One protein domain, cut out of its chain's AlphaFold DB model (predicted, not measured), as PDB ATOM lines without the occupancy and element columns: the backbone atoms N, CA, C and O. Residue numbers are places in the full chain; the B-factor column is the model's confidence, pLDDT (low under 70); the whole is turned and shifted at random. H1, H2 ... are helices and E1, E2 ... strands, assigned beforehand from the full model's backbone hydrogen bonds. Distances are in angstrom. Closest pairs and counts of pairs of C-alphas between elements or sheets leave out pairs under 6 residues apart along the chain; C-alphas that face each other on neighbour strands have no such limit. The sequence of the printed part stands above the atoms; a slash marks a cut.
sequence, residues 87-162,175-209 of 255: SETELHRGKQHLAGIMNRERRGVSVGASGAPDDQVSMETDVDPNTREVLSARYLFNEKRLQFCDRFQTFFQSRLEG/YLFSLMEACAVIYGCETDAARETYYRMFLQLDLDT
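AT A GLANCE: This is residues 87 to 162 and 175 to 209 of the 255 residues of an uncharacterized protein of Trypanosoma congolense (strain IL3000) (UniProt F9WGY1). Three helices, H4, H3 and H2, stand in a loose row, and a long helix, H1, meets H4 with its last turns and reaches away as an arm, residues 87 to 103 sticking out free. A two-stranded hairpin, E1 and E2, runs off to one side of this row, with E2 near H3. The 111 printed residues include four named helices and two named strands, in the order H1, E1, E2, H2, H3, H4; the sheet, E1 - E2, is antiparallel. The class is mostly helix; the whole is loose, with a radius of gyration of the C-alphas of 18.3 A, and elongated, spanning 64 by 39 by 29 A.

HOW THE PARTS SIT: H1, residues 88 to 111, touches H4, residues 192 to 201, with residues 107 to 111 alone. Their closest C-alphas, of Ser 110 and Ala 194, are 5.2 A apart, and they run opposite ways at a steep tilt of 65 degrees. E1, residues 122 to 127, and E2, residues 134 to 140, form a hairpin, antiparallel at 171 degrees. N 124 and O 138, 2.9 A apart, and N 140 and O 122, 2.8 A apart, are within hydrogen-bond range. H2, residues 143 to 160, touches H3, residues 177 to 187, with residues 145 to 152 alone. Their closest C-alphas, of Arg 145 and Ala 184, are 5.5 A apart, and they run opposite ways at a steep tilt of 41 degrees. E2 and H3 are near each other, with 5 pairs of C-alphas within 10 A. H3 and H4 form a helical hairpin; they touch, their closest C-alphas, of Ile 186 and Arg 195, being 5.5 A apart, and run opposite ways at a shallow tilt of 24 degrees. The helix packing is mostly crossed, but only just: 1 of the 3 touching pairs is at a shallow tilt. H1 and H2 are apart. Every O i to N i+4 pair is within hydrogen-bond range in H2, H3 and H4, and 18 of 20 are in H1.

IN THESE COORDINATES: H1 begins at C-alpha 88 (109.224, 156.815, 135.224) and is 35.3 A long. E1 is 16.5 A and E2 16.3 A long. H2, 25.6 A long, begins at C-alpha 143 (152.668, 184.827, 144.377). H3 is 14.8 A long. H4, 14.3 A long, ends at C-alpha 201 (134.339, 175.613, 135.170).

THE WHOLE: The two C-alphas farthest apart, of Ser 87 and Gly 162, are 65.3 A apart. Residues 163 to 174 are not printed; C-alphas 162 and 175 are 13.9 A apart across the cut. Of the links that are printed whole, none is long. The mean pLDDT of the printed part is 93.4, with residue 162 under 70.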
ATOM      1  N   SER A  87     105.340 159.297 136.990       95.31
ATOM      2  CA  SER A  87     105.838 158.493 135.874       95.31
ATOM      3  C   SER A  87     107.336 158.205 135.988       95.31
ATOM      4  O   SER A  87     108.088 158.944 136.625       95.31
ATOM      5  N   GLU A  88     107.797 157.162 135.296       96.19
ATOM      6  CA  GLU A  88     109.224 156.815 135.224       96.19
ATOM      7  C   GLU A  88     110.064 157.939 134.601       96.19
ATOM      8  O   GLU A  88     111.178 158.214 135.048       96.19
ATOM      9  N   THR A  89     109.514 158.642 133.607       95.75
ATOM     10  CA  THR A  89     110.202 159.769 132.960       95.75
ATOM     11  C   THR A  89     110.392 160.953 133.908       95.75
ATOM     12  O   THR A  89     111.469 161.548 133.942       95.75
ATOM     13  N   GLU A  90     109.380 161.268 134.725       93.25
ATOM     14  CA  GLU A  90     109.472 162.298 135.764       93.25
ATOM     15  C   GLU A  90     110.434 161.881 136.871       93.25
ATOM     16  O   GLU A  90     111.203 162.711 137.343       93.25
ATOM     17  N   LEU A  91     110.432 160.600 137.255       94.50
ATOM     18  CA  LEU A  91     111.350 160.069 138.257       94.50
ATOM     19  C   LEU A  91     112.803 160.205 137.796       94.50
ATOM     20  O   LEU A  91     113.642 160.700 138.545       94.50
ATOM     21  N   HIS A  92     113.107 159.800 136.560       94.56
ATOM     22  CA  HIS A  92     114.461 159.889 136.017       94.56
ATOM     23  C   HIS A  92     114.931 161.345 135.907       94.56
ATOM     24  O   HIS A  92     116.000 161.696 136.407       94.56
ATOM     25  N   ARG A  93     114.096 162.220 135.334       93.94
ATOM     26  CA  ARG A  93     114.410 163.647 135.200       93.94
ATOM     27  C   ARG A  93     114.519 164.352 136.553       93.94
ATOM     28  O   ARG A  93     115.400 165.185 136.736       93.94
ATOM     29  N   GLY A  94     113.641 164.021 137.498       93.94
ATOM     30  CA  GLY A  94     113.655 164.560 138.856       93.94
ATOM     31  C   GLY A  94     114.935 164.183 139.596       93.94
ATOM     32  O   GLY A  94     115.592 165.059 140.156       93.94
ATOM     33  N   LYS A  95     115.350 162.911 139.509       94.88
ATOM     34  CA  LYS A  95     116.635 162.444 140.053       94.88
ATOM     35  C   LYS A  95     117.815 163.203 139.452       94.88
ATOM     36  O   LYS A  95     118.645 163.697 140.206       94.88
ATOM     37  N   GLN A  96     117.869 163.356 138.128       94.19
ATOM     38  CA  GLN A  96     118.930 164.125 137.460       94.19
ATOM     39  C   GLN A  96     118.954 165.594 137.904       94.19
ATOM     40  O   GLN A  96     120.019 166.148 138.169       94.19
ATOM     41  N   HIS A  97     117.784 166.225 138.017       94.06
ATOM     42  CA  HIS A  97     117.674 167.616 138.441       94.06
ATOM     43  C   HIS A  97     118.183 167.824 139.875       94.06
ATOM     44  O   HIS A  97     119.034 168.686 140.103       94.06
ATOM     45  N   LEU A  98     117.715 167.005 140.824       95.00
ATOM     46  CA  LEU A  98     118.133 167.078 142.226       95.00
ATOM     47  C   LEU A  98     119.610 166.704 142.405       95.00
ATOM     48  O   LEU A  98     120.316 167.371 143.159       95.00
ATOM     49  N   ALA A  99     120.103 165.704 141.665       93.88
ATOM     50  CA  ALA A  99     121.524 165.364 141.642       93.88
ATOM     51  C   ALA A  99     122.372 166.553 141.171       93.88
ATOM     52  O   ALA A  99     123.393 166.861 141.781       93.88
ATOM     53  N   GLY A 100     121.927 167.278 140.138       93.69
ATOM     54  CA  GLY A 100     122.594 168.489 139.663       93.69
ATOM     55  C   GLY A 100     122.680 169.592 140.724       93.69
ATOM     56  O   GLY A 100     123.740 170.203 140.878       93.69
ATOM     57  N   ILE A 101     121.599 169.823 141.478       95.19
ATOM     58  CA  ILE A 101     121.567 170.803 142.578       95.19
ATOM     59  C   ILE A 101     122.537 170.382 143.686       95.19
ATOM     60  O   ILE A 101     123.462 171.130 144.001       95.19
ATOM     61  N   MET A 102     122.393 169.159 144.202       95.56
ATOM     62  CA  MET A 102     123.234 168.630 145.279       95.56
ATOM     63  C   MET A 102     124.722 168.635 144.899       95.56
ATOM     64  O   MET A 102     125.570 169.068 145.679       95.56
ATOM     65  N   ASN A 103     125.059 168.192 143.685       93.81
ATOM     66  CA  ASN A 103     126.445 168.136 143.227       93.81
ATOM     67  C   ASN A 103     127.042 169.536 143.032       93.81
ATOM     68  O   ASN A 103     128.224 169.738 143.317       93.81
ATOM     69  N   ARG A 104     126.248 170.517 142.579       93.56
ATOM     70  CA  ARG A 104     126.686 171.918 142.500       93.56
ATOM     71  C   ARG A 104     126.927 172.500 143.890       93.56
ATOM     72  O   ARG A 104     127.937 173.172 144.065       93.56
ATOM     73  N   GLU A 105     126.052 172.241 144.856       93.94
ATOM     74  CA  GLU A 105     126.227 172.715 146.233       93.94
ATOM     75  C   GLU A 105     127.471 172.098 146.876       93.94
ATOM     76  O   GLU A 105     128.343 172.827 147.344       93.94
ATOM     77  N   ARG A 106     127.618 170.768 146.809       93.25
ATOM     78  CA  ARG A 106     128.779 170.059 147.366       93.25
ATOM     79  C   ARG A 106     130.100 170.568 146.786       93.25
ATOM     80  O   ARG A 106     131.047 170.779 147.537       93.25
ATOM     81  N   ARG A 107     130.171 170.756 145.463       92.31
ATOM     82  CA  ARG A 107     131.382 171.254 144.785       92.31
ATOM     83  C   ARG A 107     131.601 172.749 144.999       92.31
ATOM     84  O   ARG A 107     132.725 173.168 145.207       92.31
ATOM     85  N   GLY A 108     130.550 173.564 145.018       91.69
ATOM     86  CA  GLY A 108     130.682 175.015 145.197       91.69
ATOM     87  C   GLY A 108     131.323 175.409 146.531       91.69
ATOM     88  O   GLY A 108     132.012 176.423 146.607       91.69
ATOM     89  N   VAL A 109     131.150 174.591 147.572       92.75
ATOM     90  CA  VAL A 109     131.749 174.829 148.892       92.75
ATOM     91  C   VAL A 109     133.280 174.714 148.871       92.75
ATOM     92  O   VAL A 109     133.928 175.421 149.640       92.75
ATOM     93  N   SER A 110     133.870 173.894 147.991       91.50
ATOM     94  CA  SER A 110     135.326 173.656 147.969       91.50
ATOM     95  C   SER A 110     136.135 174.852 147.458       91.50
ATOM     96  O   SER A 110     137.261 175.050 147.898       91.50
ATOM     97  N   VAL A 111     135.552 175.666 146.575       91.38
ATOM     98  CA  VAL A 111     136.162 176.894 146.020       91.38
ATOM     99  C   VAL A 111     135.548 178.175 146.596       91.38
ATOM    100  O   VAL A 111     135.989 179.280 146.291       91.38
ATOM    101  N   GLY A 112     134.500 178.032 147.416       89.75
ATOM    102  CA  GLY A 112     133.810 179.125 148.093       89.75
ATOM    103  C   GLY A 112     134.427 179.477 149.448       89.75
ATOM    104  O   GLY A 112     135.533 179.069 149.784       89.75
ATOM    105  N   ALA A 113     133.673 180.210 150.271       88.31
ATOM    106  CA  ALA A 113     134.155 180.770 151.539       88.31
ATOM    107  C   ALA A 113     134.634 179.734 152.577       88.31
ATOM    108  O   ALA A 113     135.403 180.080 153.471       88.31
ATOM    109  N   SER A 114     134.168 178.486 152.490       89.88
ATOM    110  CA  SER A 114     134.588 177.390 153.376       89.88
ATOM    111  C   SER A 114     135.711 176.528 152.786       89.88
ATOM    112  O   SER A 114     136.134 175.573 153.435       89.88
ATOM    113  N   GLY A 115     136.168 176.841 151.571       89.12
ATOM    114  CA  GLY A 115     137.287 176.182 150.908       89.12
ATOM    115  C   GLY A 115     138.639 176.575 151.498       89.12
ATOM    116  O   GLY A 115     138.739 177.540 152.263       89.12
ATOM    117  N   ALA A 116     139.692 175.846 151.121       92.81
ATOM    118  CA  ALA A 116     141.051 176.184 151.533       92.81
ATOM    119  C   ALA A 116     141.451 177.578 150.999       92.81
ATOM    120  O   ALA A 116     141.029 177.947 149.901       92.81
ATOM    121  N   PRO A 117     142.274 178.360 151.724       92.62
ATOM    122  CA  PRO A 117     142.650 179.710 151.298       92.62
ATOM    123  C   PRO A 117     143.297 179.755 149.910       92.62
ATOM    124  O   PRO A 117     143.020 180.660 149.131       92.62
ATOM    125  N   ASP A 118     144.121 178.756 149.583       92.94
ATOM    126  CA  ASP A 118     144.783 178.665 148.282       92.94
ATOM    127  C   ASP A 118     143.838 178.230 147.153       92.94
ATOM    128  O   ASP A 118     144.146 178.488 145.992       92.94
ATOM    129  N   ASP A 119     142.684 177.631 147.455       94.75
ATOM    130  CA  ASP A 119     141.686 177.203 146.462       94.75
ATOM    131  C   ASP A 119     140.755 178.351 146.037       94.75
ATOM    132  O   ASP A 119     140.071 178.255 145.018       94.75
ATOM    133  N   GLN A 120     140.742 179.458 146.781       94.31
ATOM    134  CA  GLN A 120     139.899 180.617 146.502       94.31
ATOM    135  C   GLN A 120     140.608 181.577 145.543       94.31
ATOM    136  O   GLN A 120     141.614 182.197 145.884       94.31
ATOM    137  N   VAL A 121     140.058 181.741 144.339       94.00
ATOM    138  CA  VAL A 121     140.542 182.723 143.364       94.00
ATOM    139  C   VAL A 121     139.406 183.673 143.011       94.00
ATOM    140  O   VAL A 121     138.327 183.252 142.602       94.00
ATOM    141  N   SER A 122     139.651 184.972 143.168       93.38
ATOM    142  CA  SER A 122     138.697 186.024 142.814       93.38
ATOM    143  C   SER A 122     139.075 186.688 141.493       93.38
ATOM    144  O   SER A 122     140.230 186.644 141.067       93.38
ATOM    145  N   MET A 123     138.088 187.290 140.832       94.31
ATOM    146  CA  MET A 123     138.271 188.042 139.594       94.31
ATOM    147  C   MET A 123     137.892 189.498 139.845       94.31
ATOM    148  O   MET A 123     136.810 189.784 140.357       94.31
ATOM    149  N   GLU A 124     138.794 190.406 139.500       95.25
ATOM    150  CA  GLU A 124     138.533 191.838 139.489       95.25
ATOM    151  C   GLU A 124     137.993 192.216 138.110       95.25
ATOM    152  O   GLU A 124     138.613 191.906 137.090       95.25
ATOM    153  N   THR A 125     136.836 192.873 138.090       94.81
ATOM    154  CA  THR A 125     136.190 193.347 136.865       94.81
ATOM    155  C   THR A 125     135.826 194.812 137.006       94.81
ATOM    156  O   THR A 125     135.102 195.164 137.938       94.81
ATOM    157  N   ASP A 126     136.279 195.631 136.063       95.56
ATOM    158  CA  ASP A 126     135.951 197.053 135.977       95.56
ATOM    159  C   ASP A 126     135.505 197.403 134.555       95.56
ATOM    160  O   ASP A 126     136.154 197.021 133.574       95.56
ATOM    161  N   VAL A 127     134.371 198.094 134.447       96.12
ATOM    162  CA  VAL A 127     133.719 198.438 133.178       96.12
ATOM    163  C   VAL A 127     133.388 199.918 133.197       96.12
ATOM    164  O   VAL A 127     132.623 200.376 134.048       96.12
ATOM    165  N   ASP A 128     133.921 200.661 132.229       95.38
ATOM    166  CA  ASP A 128     133.657 202.092 132.120       95.38
ATOM    167  C   ASP A 128     132.159 202.330 131.834       95.38
ATOM    168  O   ASP A 128     131.637 201.847 130.823       95.38
ATOM    169  N   PRO A 129     131.435 203.088 132.679       95.12
ATOM    170  CA  PRO A 129     130.009 203.343 132.485       95.12
ATOM    171  C   PRO A 129     129.688 204.113 131.195       95.12
ATOM    172  O   PRO A 129     128.559 204.019 130.706       95.12
ATOM    173  N   ASN A 130     130.643 204.870 130.644       96.06
ATOM    174  CA  ASN A 130     130.418 205.703 129.463       96.06
ATOM    175  C   ASN A 130     130.693 204.946 128.163       96.06
ATOM    176  O   ASN A 130     129.847 204.926 127.268       96.06
ATOM    177  N   THR A 131     131.866 204.324 128.053       95.62
ATOM    178  CA  THR A 131     132.281 203.597 126.841       95.62
ATOM    179  C   THR A 131     131.792 202.153 126.824       95.62
ATOM    180  O   THR A 131     131.691 201.554 125.755       95.62
ATOM    181  N   ARG A 132     131.424 201.604 127.993       92.50
ATOM    182  CA  ARG A 132     131.148 200.176 128.217       92.50
ATOM    183  C   ARG A 132     132.338 199.274 127.887       92.50
ATOM    184  O   ARG A 132     132.150 198.078 127.662       92.50
ATOM    185  N   GLU A 133     133.546 199.827 127.857       95.25
ATOM    186  CA  GLU A 133     134.774 199.059 127.687       95.25
ATOM    187  C   GLU A 133     135.193 198.419 129.012       95.25
ATOM    188  O   GLU A 133     135.056 199.007 130.087       95.25
ATOM    189  N   VAL A 134     135.695 197.189 128.928       93.81
ATOM    190  CA  VAL A 134     136.238 196.462 130.076       93.81
ATOM    191  C   VAL A 134     137.672 196.938 130.289       93.81
ATOM    192  O   VAL A 134     138.546 196.645 129.476       93.81
ATOM    193  N   LEU A 135     137.907 197.681 131.368       92.06
ATOM    194  CA  LEU A 135     139.218 198.247 131.698       92.06
ATOM    195  C   LEU A 135     140.115 197.227 132.405       92.06
ATOM    196  O   LEU A 135     141.332 197.230 132.232       92.06
ATOM    197  N   SER A 136     139.510 196.348 133.202       90.06
ATOM    198  CA  SER A 136     140.203 195.283 133.918       90.06
ATOM    199  C   SER A 136     139.306 194.057 133.989       90.06
ATOM    200  O   SER A 136     138.134 194.158 134.348       90.06
ATOM    201  N   ALA A 137     139.861 192.905 133.633       91.88
ATOM    202  CA  ALA A 137     139.267 191.592 133.837       91.88
ATOM    203  C   ALA A 137     140.414 190.628 134.138       91.88
ATOM    204  O   ALA A 137     140.937 189.973 133.240       91.88
ATOM    205  N   ARG A 138     140.872 190.629 135.392       92.56
ATOM    206  CA  ARG A 138     142.038 189.848 135.818       92.56
ATOM    207  C   ARG A 138     141.721 188.997 137.032       92.56
ATOM    208  O   ARG A 138     140.992 189.423 137.929       92.56
ATOM    209  N   TYR A 139     142.323 187.818 137.092       94.81
ATOM    210  CA  TYR A 139     142.318 187.029 138.314       94.81
ATOM    211  C   TYR A 139     143.293 187.599 139.343       94.81
ATOM    212  O   TYR A 139     144.399 188.042 139.025       94.81
ATOM    213  N   LEU A 140     142.883 187.553 140.606       94.62
ATOM    214  CA  LEU A 140     143.704 187.937 141.743       94.62
ATOM    215  C   LEU A 140     144.483 186.710 142.222       94.62
ATOM    216  O   LEU A 140     144.022 185.927 143.052       94.62
ATOM    217  N   PHE A 141     145.661 186.520 141.636       96.38
ATOM    218  CA  PHE A 141     146.559 185.416 141.955       96.38
ATOM    219  C   PHE A 141     147.473 185.716 143.143       96.38
ATOM    220  O   PHE A 141     147.950 186.834 143.326       96.38
ATOM    221  N   ASN A 142     147.768 184.669 143.916       95.00
ATOM    222  CA  ASN A 142     148.855 184.681 144.890       95.00
ATOM    223  C   ASN A 142     150.223 184.569 144.185       95.00
ATOM    224  O   ASN A 142     150.322 184.212 143.007       95.00
ATOM    225  N   GLU A 143     151.301 184.833 144.922       95.19
ATOM    226  CA  GLU A 143     152.668 184.827 144.377       95.19
ATOM    227  C   GLU A 143     153.042 183.487 143.726       95.19
ATOM    228  O   GLU A 143     153.671 183.463 142.669       95.19
ATOM    229  N   LYS A 144     152.596 182.362 144.302       95.50
ATOM    230  CA  LYS A 144     152.840 181.011 143.769       95.50
ATOM    231  C   LYS A 144     152.299 180.846 142.344       95.50
ATOM    232  O   LYS A 144     152.977 180.280 141.485       95.50
ATOM    233  N   ARG A 145     151.085 181.338 142.078       97.06
ATOM    234  CA  ARG A 145     150.461 181.294 140.746       97.06
ATOM    235  C   ARG A 145     151.116 182.274 139.774       97.06
ATOM    236  O   ARG A 145     151.317 181.923 138.613       97.06
ATOM    237  N   LEU A 146     151.528 183.452 140.243       96.12
ATOM    238  CA  LEU A 146     152.268 184.414 139.419       96.12
ATOM    239  C   LEU A 146     153.633 183.858 138.980       96.12
ATOM    240  O   LEU A 146     153.973 183.948 137.805       96.12
ATOM    241  N   GLN A 147     154.360 183.179 139.872       96.75
ATOM    242  CA  GLN A 147     155.608 182.478 139.530       96.75
ATOM    243  C   GLN A 147     155.396 181.339 138.522       96.75
ATOM    244  O   GLN A 147     156.290 181.005 137.745       96.75
ATOM    245  N   PHE A 148     154.233 180.684 138.530       96.69
ATOM    246  CA  PHE A 148     153.883 179.720 137.486       96.69
ATOM    247  C   PHE A 148     153.683 180.413 136.131       96.69
ATOM    248  O   PHE A 148     154.250 179.959 135.138       96.69
ATOM    249  N   CYS A 149     152.944 181.525 136.102       95.56
ATOM    250  CA  CYS A 149     152.699 182.290 134.879       95.56
ATOM    251  C   CYS A 149     154.000 182.841 134.274       95.56
ATOM    252  O   CYS A 149     154.223 182.716 133.073       95.56
ATOM    253  N   ASP A 150     154.892 183.378 135.109       94.62
ATOM    254  CA  ASP A 150     156.191 183.910 134.680       94.62
ATOM    255  C   ASP A 150     157.085 182.827 134.054       94.62
ATOM    256  O   ASP A 150     157.614 182.992 132.952       94.62
ATOM    257  N   ARG A 151     157.168 181.649 134.693       95.06
ATOM    258  CA  ARG A 151     157.879 180.486 134.134       95.06
ATOM    259  C   ARG A 151     157.293 180.036 132.798       95.06
ATOM    260  O   ARG A 151     158.048 179.660 131.903       95.06
ATOM    261  N   PHE A 152     155.968 180.062 132.667       94.94
ATOM    262  CA  PHE A 152     155.286 179.693 131.430       94.94
ATOM    263  C   PHE A 152     155.628 180.674 130.302       94.94
ATOM    264  O   PHE A 152     156.093 180.246 129.246       94.94
ATOM    265  N   GLN A 153     155.470 181.982 130.527       91.75
ATOM    266  CA  GLN A 153     155.767 182.990 129.505       91.75
ATOM    267  C   GLN A 153     157.251 183.006 129.136       91.75
ATOM    268  O   GLN A 153     157.563 182.969 127.949       91.75
ATOM    269  N   THR A 154     158.159 182.927 130.115       91.50
ATOM    270  CA  THR A 154     159.609 182.853 129.864       91.50
ATOM    271  C   THR A 154     159.962 181.675 128.950       91.50
ATOM    272  O   THR A 154     160.741 181.812 128.003       91.50
ATOM    273  N   PHE A 155     159.363 180.502 129.191       91.44
ATOM    274  CA  PHE A 155     159.580 179.326 128.353       91.44
ATOM    275  C   PHE A 155     159.097 179.551 126.914       91.44
ATOM    276  O   PHE A 155     159.859 179.312 125.974       91.44
ATOM    277  N   PHE A 156     157.865 180.031 126.724       89.00
ATOM    278  CA  PHE A 156     157.302 180.230 125.386       89.00
ATOM    279  C   PHE A 156     157.965 181.378 124.619       89.00
ATOM    280  O   PHE A 156     158.226 181.216 123.428       89.00
ATOM    281  N   GLN A 157     158.328 182.475 125.284       87.25
ATOM    282  CA  GLN A 157     159.109 183.565 124.691       87.25
ATOM    283  C   GLN A 157     160.458 183.050 124.184       87.25
ATOM    284  O   GLN A 157     160.766 183.201 123.004       87.25
ATOM    285  N   SER A 158     161.199 182.303 125.015       85.94
ATOM    286  CA  SER A 158     162.507 181.749 124.627       85.94
ATOM    287  C   SER A 158     162.461 180.821 123.403       85.94
ATOM    288  O   SER A 158     163.457 180.673 122.697       85.94
ATOM    289  N   ARG A 159     161.314 180.174 123.153       85.44
ATOM    290  CA  ARG A 159     161.123 179.226 122.047       85.44
ATOM    291  C   ARG A 159     160.576 179.881 120.787       85.44
ATOM    292  O   ARG A 159     160.976 179.489 119.699       85.44
ATOM    293  N   LEU A 160     159.672 180.845 120.929       80.19
ATOM    294  CA  LEU A 160     158.923 181.415 119.808       80.19
ATOM    295  C   LEU A 160     159.561 182.692 119.251       80.19
ATOM    296  O   LEU A 160     159.486 182.924 118.042       80.19
ATOM    297  N   GLU A 161     160.254 183.479 120.078       71.50
ATOM    298  CA  GLU A 161     160.948 184.696 119.621       71.50
ATOM    299  C   GLU A 161     162.159 184.383 118.726       71.50
ATOM    300  O   GLU A 161     162.542 185.203 117.897       71.50
ATOM    301  N   GLY A 162     162.730 183.175 118.826       60.50
ATOM    302  CA  GLY A 162     163.811 182.719 117.945       60.50
ATOM    303  C   GLY A 162     163.363 182.267 116.547       60.50
ATOM    304  O   GLY A 162     164.177 182.269 115.626       60.50
ATOM    305  N   TYR A 175     151.761 184.488 125.139       86.62
ATOM    306  CA  TYR A 175     151.466 183.257 124.411       86.62
ATOM    307  C   TYR A 175     150.531 182.364 125.224       86.62
ATOM    308  O   TYR A 175     150.758 182.151 126.414       86.62
ATOM    309  N   LEU A 176     149.486 181.834 124.573       91.69
ATOM    310  CA  LEU A 176     148.508 180.913 125.173       91.69
ATOM    311  C   LEU A 176     147.948 181.416 126.520       91.69
ATOM    312  O   LEU A 176     147.728 180.622 127.433       91.69
ATOM    313  N   PHE A 177     147.721 182.730 126.637       92.12
ATOM    314  CA  PHE A 177     147.411 183.388 127.907       92.12
ATOM    315  C   PHE A 177     146.251 182.738 128.671       92.12
ATOM    316  O   PHE A 177     146.447 182.295 129.795       92.12
ATOM    317  N   SER A 178     145.077 182.593 128.049       93.56
ATOM    318  CA  SER A 178     143.899 182.026 128.723       93.56
ATOM    319  C   SER A 178     144.083 180.562 129.135       93.56
ATOM    320  O   SER A 178     143.535 180.132 130.146       93.56
ATOM    321  N   LEU A 179     144.879 179.788 128.383       95.75
ATOM    322  CA  LEU A 179     145.211 178.411 128.757       95.75
ATOM    323  C   LEU A 179     146.133 178.400 129.980       95.75
ATOM    324  O   LEU A 179     145.874 177.682 130.941       95.75
ATOM    325  N   MET A 180     147.186 179.217 129.955       95.88
ATOM    326  CA  MET A 180     148.100 179.375 131.083       95.88
ATOM    327  C   MET A 180     147.362 179.850 132.335       95.88
ATOM    328  O   MET A 180     147.592 179.305 133.409       95.88
ATOM    329  N   GLU A 181     146.483 180.841 132.204       95.31
ATOM    330  CA  GLU A 181     145.700 181.413 133.299       95.31
ATOM    331  C   GLU A 181     144.789 180.359 133.946       95.31
ATOM    332  O   GLU A 181     144.829 180.177 135.166       95.31
ATOM    333  N   ALA A 182     144.062 179.580 133.138       96.62
ATOM    334  CA  ALA A 182     143.259 178.459 133.626       96.62
ATOM    335  C   ALA A 182     144.126 177.388 134.318       96.62
ATOM    336  O   ALA A 182     143.809 176.931 135.421       96.62
ATOM    337  N   CYS A 183     145.269 177.026 133.726       96.50
ATOM    338  CA  CYS A 183     146.213 176.088 134.336       96.50
ATOM    339  C   CYS A 183     146.821 176.625 135.641       96.50
ATOM    340  O   CYS A 183     147.065 175.841 136.555       96.50
ATOM    341  N   ALA A 184     147.049 177.934 135.762       97.06
ATOM    342  CA  ALA A 184     147.583 178.559 136.968       97.06
ATOM    343  C   ALA A 184     146.585 178.481 138.131       97.06
ATOM    344  O   ALA A 184     146.978 178.177 139.262       97.06
ATOM    345  N   VAL A 185     145.289 178.690 137.859       96.69
ATOM    346  CA  VAL A 185     144.213 178.497 138.846       96.69
ATOM    347  C   VAL A 185     144.279 177.083 139.423       96.69
ATOM    348  O   VAL A 185     144.407 176.936 140.642       96.69
ATOM    349  N   ILE A 186     144.299 176.070 138.548       97.00
ATOM    350  CA  ILE A 186     144.338 174.647 138.919       97.00
ATOM    351  C   ILE A 186     145.641 174.293 139.651       97.00
ATOM    352  O   ILE A 186     145.601 173.655 140.700       97.00
ATOM    353  N   TYR A 187     146.795 174.731 139.139       96.94
ATOM    354  CA  TYR A 187     148.116 174.454 139.719       96.94
ATOM    355  C   TYR A 187     148.248 174.959 141.158       96.94
ATOM    356  O   TYR A 187     148.904 174.335 141.993       96.94
ATOM    357  N   GLY A 188     147.655 176.117 141.447       95.25
ATOM    358  CA  GLY A 188     147.729 176.704 142.777       95.25
ATOM    359  C   GLY A 188     146.805 176.055 143.806       95.25
ATOM    360  O   GLY A 188     146.974 176.366 144.979       95.25
ATOM    361  N   CYS A 189     145.875 175.184 143.399       96.31
ATOM    362  CA  CYS A 189     144.939 174.536 144.315       96.31
ATOM    363  C   CYS A 189     145.634 173.495 145.205       96.31
ATOM    364  O   CYS A 189     146.508 172.748 144.760       96.31
ATOM    365  N   GLU A 190     145.195 173.407 146.453       94.25
ATOM    366  CA  GLU A 190     145.635 172.428 147.439       94.25
ATOM    367  C   GLU A 190     144.808 171.138 147.326       94.25
ATOM    368  O   GLU A 190     145.369 170.043 147.229       94.25
ATOM    369  N   THR A 191     143.478 171.254 147.244       95.06
ATOM    370  CA  THR A 191     142.582 170.090 147.290       95.06
ATOM    371  C   THR A 191     142.196 169.560 145.905       95.06
ATOM    372  O   THR A 191     141.974 170.320 144.961       95.06
ATOM    373  N   ASP A 192     142.065 168.233 145.777       95.19
ATOM    374  CA  ASP A 192     141.592 167.601 144.533       95.19
ATOM    375  C   ASP A 192     140.141 168.011 144.215       95.19
ATOM    376  O   ASP A 192     139.800 168.276 143.066       95.19
ATOM    377  N   ALA A 193     139.293 168.156 145.240       94.31
ATOM    378  CA  ALA A 193     137.897 168.557 145.071       94.31
ATOM    379  C   ALA A 193     137.746 169.977 144.490       94.31
ATOM    380  O   ALA A 193     136.842 170.224 143.684       94.31
ATOM    381  N   ALA A 194     138.611 170.917 144.882       95.31
ATOM    382  CA  ALA A 194     138.651 172.245 144.276       95.31
ATOM    383  C   ALA A 194     139.178 172.189 142.835       95.31
ATOM    384  O   ALA A 194     138.597 172.825 141.955       95.31
ATOM    385  N   ARG A 195     140.212 171.376 142.567       96.50
ATOM    386  CA  ARG A 195     140.746 171.179 141.207       96.50
ATOM    387  C   ARG A 195     139.677 170.681 140.238       96.50
ATOM    388  O   ARG A 195     139.485 171.315 139.205       96.50
ATOM    389  N   GLU A 196     138.927 169.640 140.597       96.75
ATOM    390  CA  GLU A 196     137.807 169.141 139.780       96.75
ATOM    391  C   GLU A 196     136.720 170.203 139.576       96.75
ATOM    392  O   GLU A 196     136.137 170.324 138.501       96.75
ATOM    393  N   THR A 197     136.479 171.053 140.576       96.25
ATOM    394  CA  THR A 197     135.510 172.148 140.437       96.25
ATOM    395  C   THR A 197     135.975 173.185 139.409       96.25
ATOM    396  O   THR A 197     135.173 173.626 138.583       96.25
ATOM    397  N   TYR A 198     137.264 173.535 139.392       96.75
ATOM    398  CA  TYR A 198     137.826 174.415 138.366       96.75
ATOM    399  C   TYR A 198     137.907 173.751 136.989       96.75
ATOM    400  O   TYR A 198     137.569 174.405 136.006       96.75
ATOM    401  N   TYR A 199     138.254 172.462 136.892       97.25
ATOM    402  CA  TYR A 199     138.155 171.715 135.630       97.25
ATOM    403  C   TYR A 199     136.732 171.752 135.069       97.25
ATOM    404  O   TYR A 199     136.537 171.987 133.876       97.25
ATOM    405  N   ARG A 200     135.722 171.646 135.939       95.88
ATOM    406  CA  ARG A 200     134.324 171.783 135.535       95.88
ATOM    407  C   ARG A 200     134.001 173.177 134.991       95.88
ATOM    408  O   ARG A 200     133.271 173.310 134.010       95.88
ATOM    409  N   MET A 201     134.515 174.229 135.631       94.88
ATOM    410  CA  MET A 201     134.339 175.613 135.170       94.88
ATOM    411  C   MET A 201     135.050 175.865 133.833       94.88
ATOM    412  O   MET A 201     134.512 176.557 132.968       94.88
ATOM    413  N   PHE A 202     136.227 175.271 133.641       96.12
ATOM    414  CA  PHE A 202     137.023 175.378 132.424       96.12
ATOM    415  C   PHE A 202     136.629 174.305 131.408       96.12
ATOM    416  O   PHE A 202     137.335 173.324 131.212       96.12
ATOM    417  N   LEU A 203     135.510 174.545 130.719       95.06
ATOM    418  CA  LEU A 203     134.994 173.696 129.634       95.06
ATOM    419  C   LEU A 203     134.508 172.302 130.068       95.06
ATOM    420  O   LEU A 203     134.419 171.419 129.223       95.06
ATOM    421  N   GLN A 204     134.128 172.118 131.336       94.69
ATOM    422  CA  GLN A 204     133.586 170.845 131.840       94.69
ATOM    423  C   GLN A 204     134.555 169.664 131.664       94.69
ATOM    424  O   GLN A 204     134.157 168.561 131.312       94.69
ATOM    425  N   LEU A 205     135.844 169.914 131.901       96.19
ATOM    426  CA  LEU A 205     136.915 168.918 131.790       96.19
ATOM    427  C   LEU A 205     137.120 168.121 133.089       96.19
ATOM    428  O   LEU A 205     138.185 167.544 133.293       96.19
ATOM    429  N   ASP A 206     136.139 168.142 133.991       95.62
ATOM    430  CA  ASP A 206     136.157 167.365 135.227       95.62
ATOM    431  C   ASP A 206     135.927 165.877 134.956       95.62
ATOM    432  O   ASP A 206     135.229 165.504 134.009       95.62
ATOM    433  N   LEU A 207     136.492 165.030 135.819       95.06
ATOM    434  CA  LEU A 207     136.420 163.575 135.674       95.06
ATOM    435  C   LEU A 207     134.975 163.074 135.599       95.06
ATOM    436  O   LEU A 207     134.671 162.278 134.716       95.06
ATOM    437  N   ASP A 208     134.081 163.602 136.442       93.38
ATOM    438  CA  ASP A 208     132.658 163.234 136.441       93.38
ATOM    439  C   ASP A 208     132.033 163.418 135.040       93.38
ATOM    440  O   ASP A 208     131.367 162.523 134.524       93.38
ATOM    441  N   THR A 209     132.267 164.570 134.396       94.00
ATOM    442  CA  THR A 209     131.691 164.866 133.074       94.00
ATOM    443  C   THR A 209     132.328 164.006 131.980       94.00
ATOM    444  O   THR A 209     131.628 163.494 131.107       94.00
TER     445      THR A 209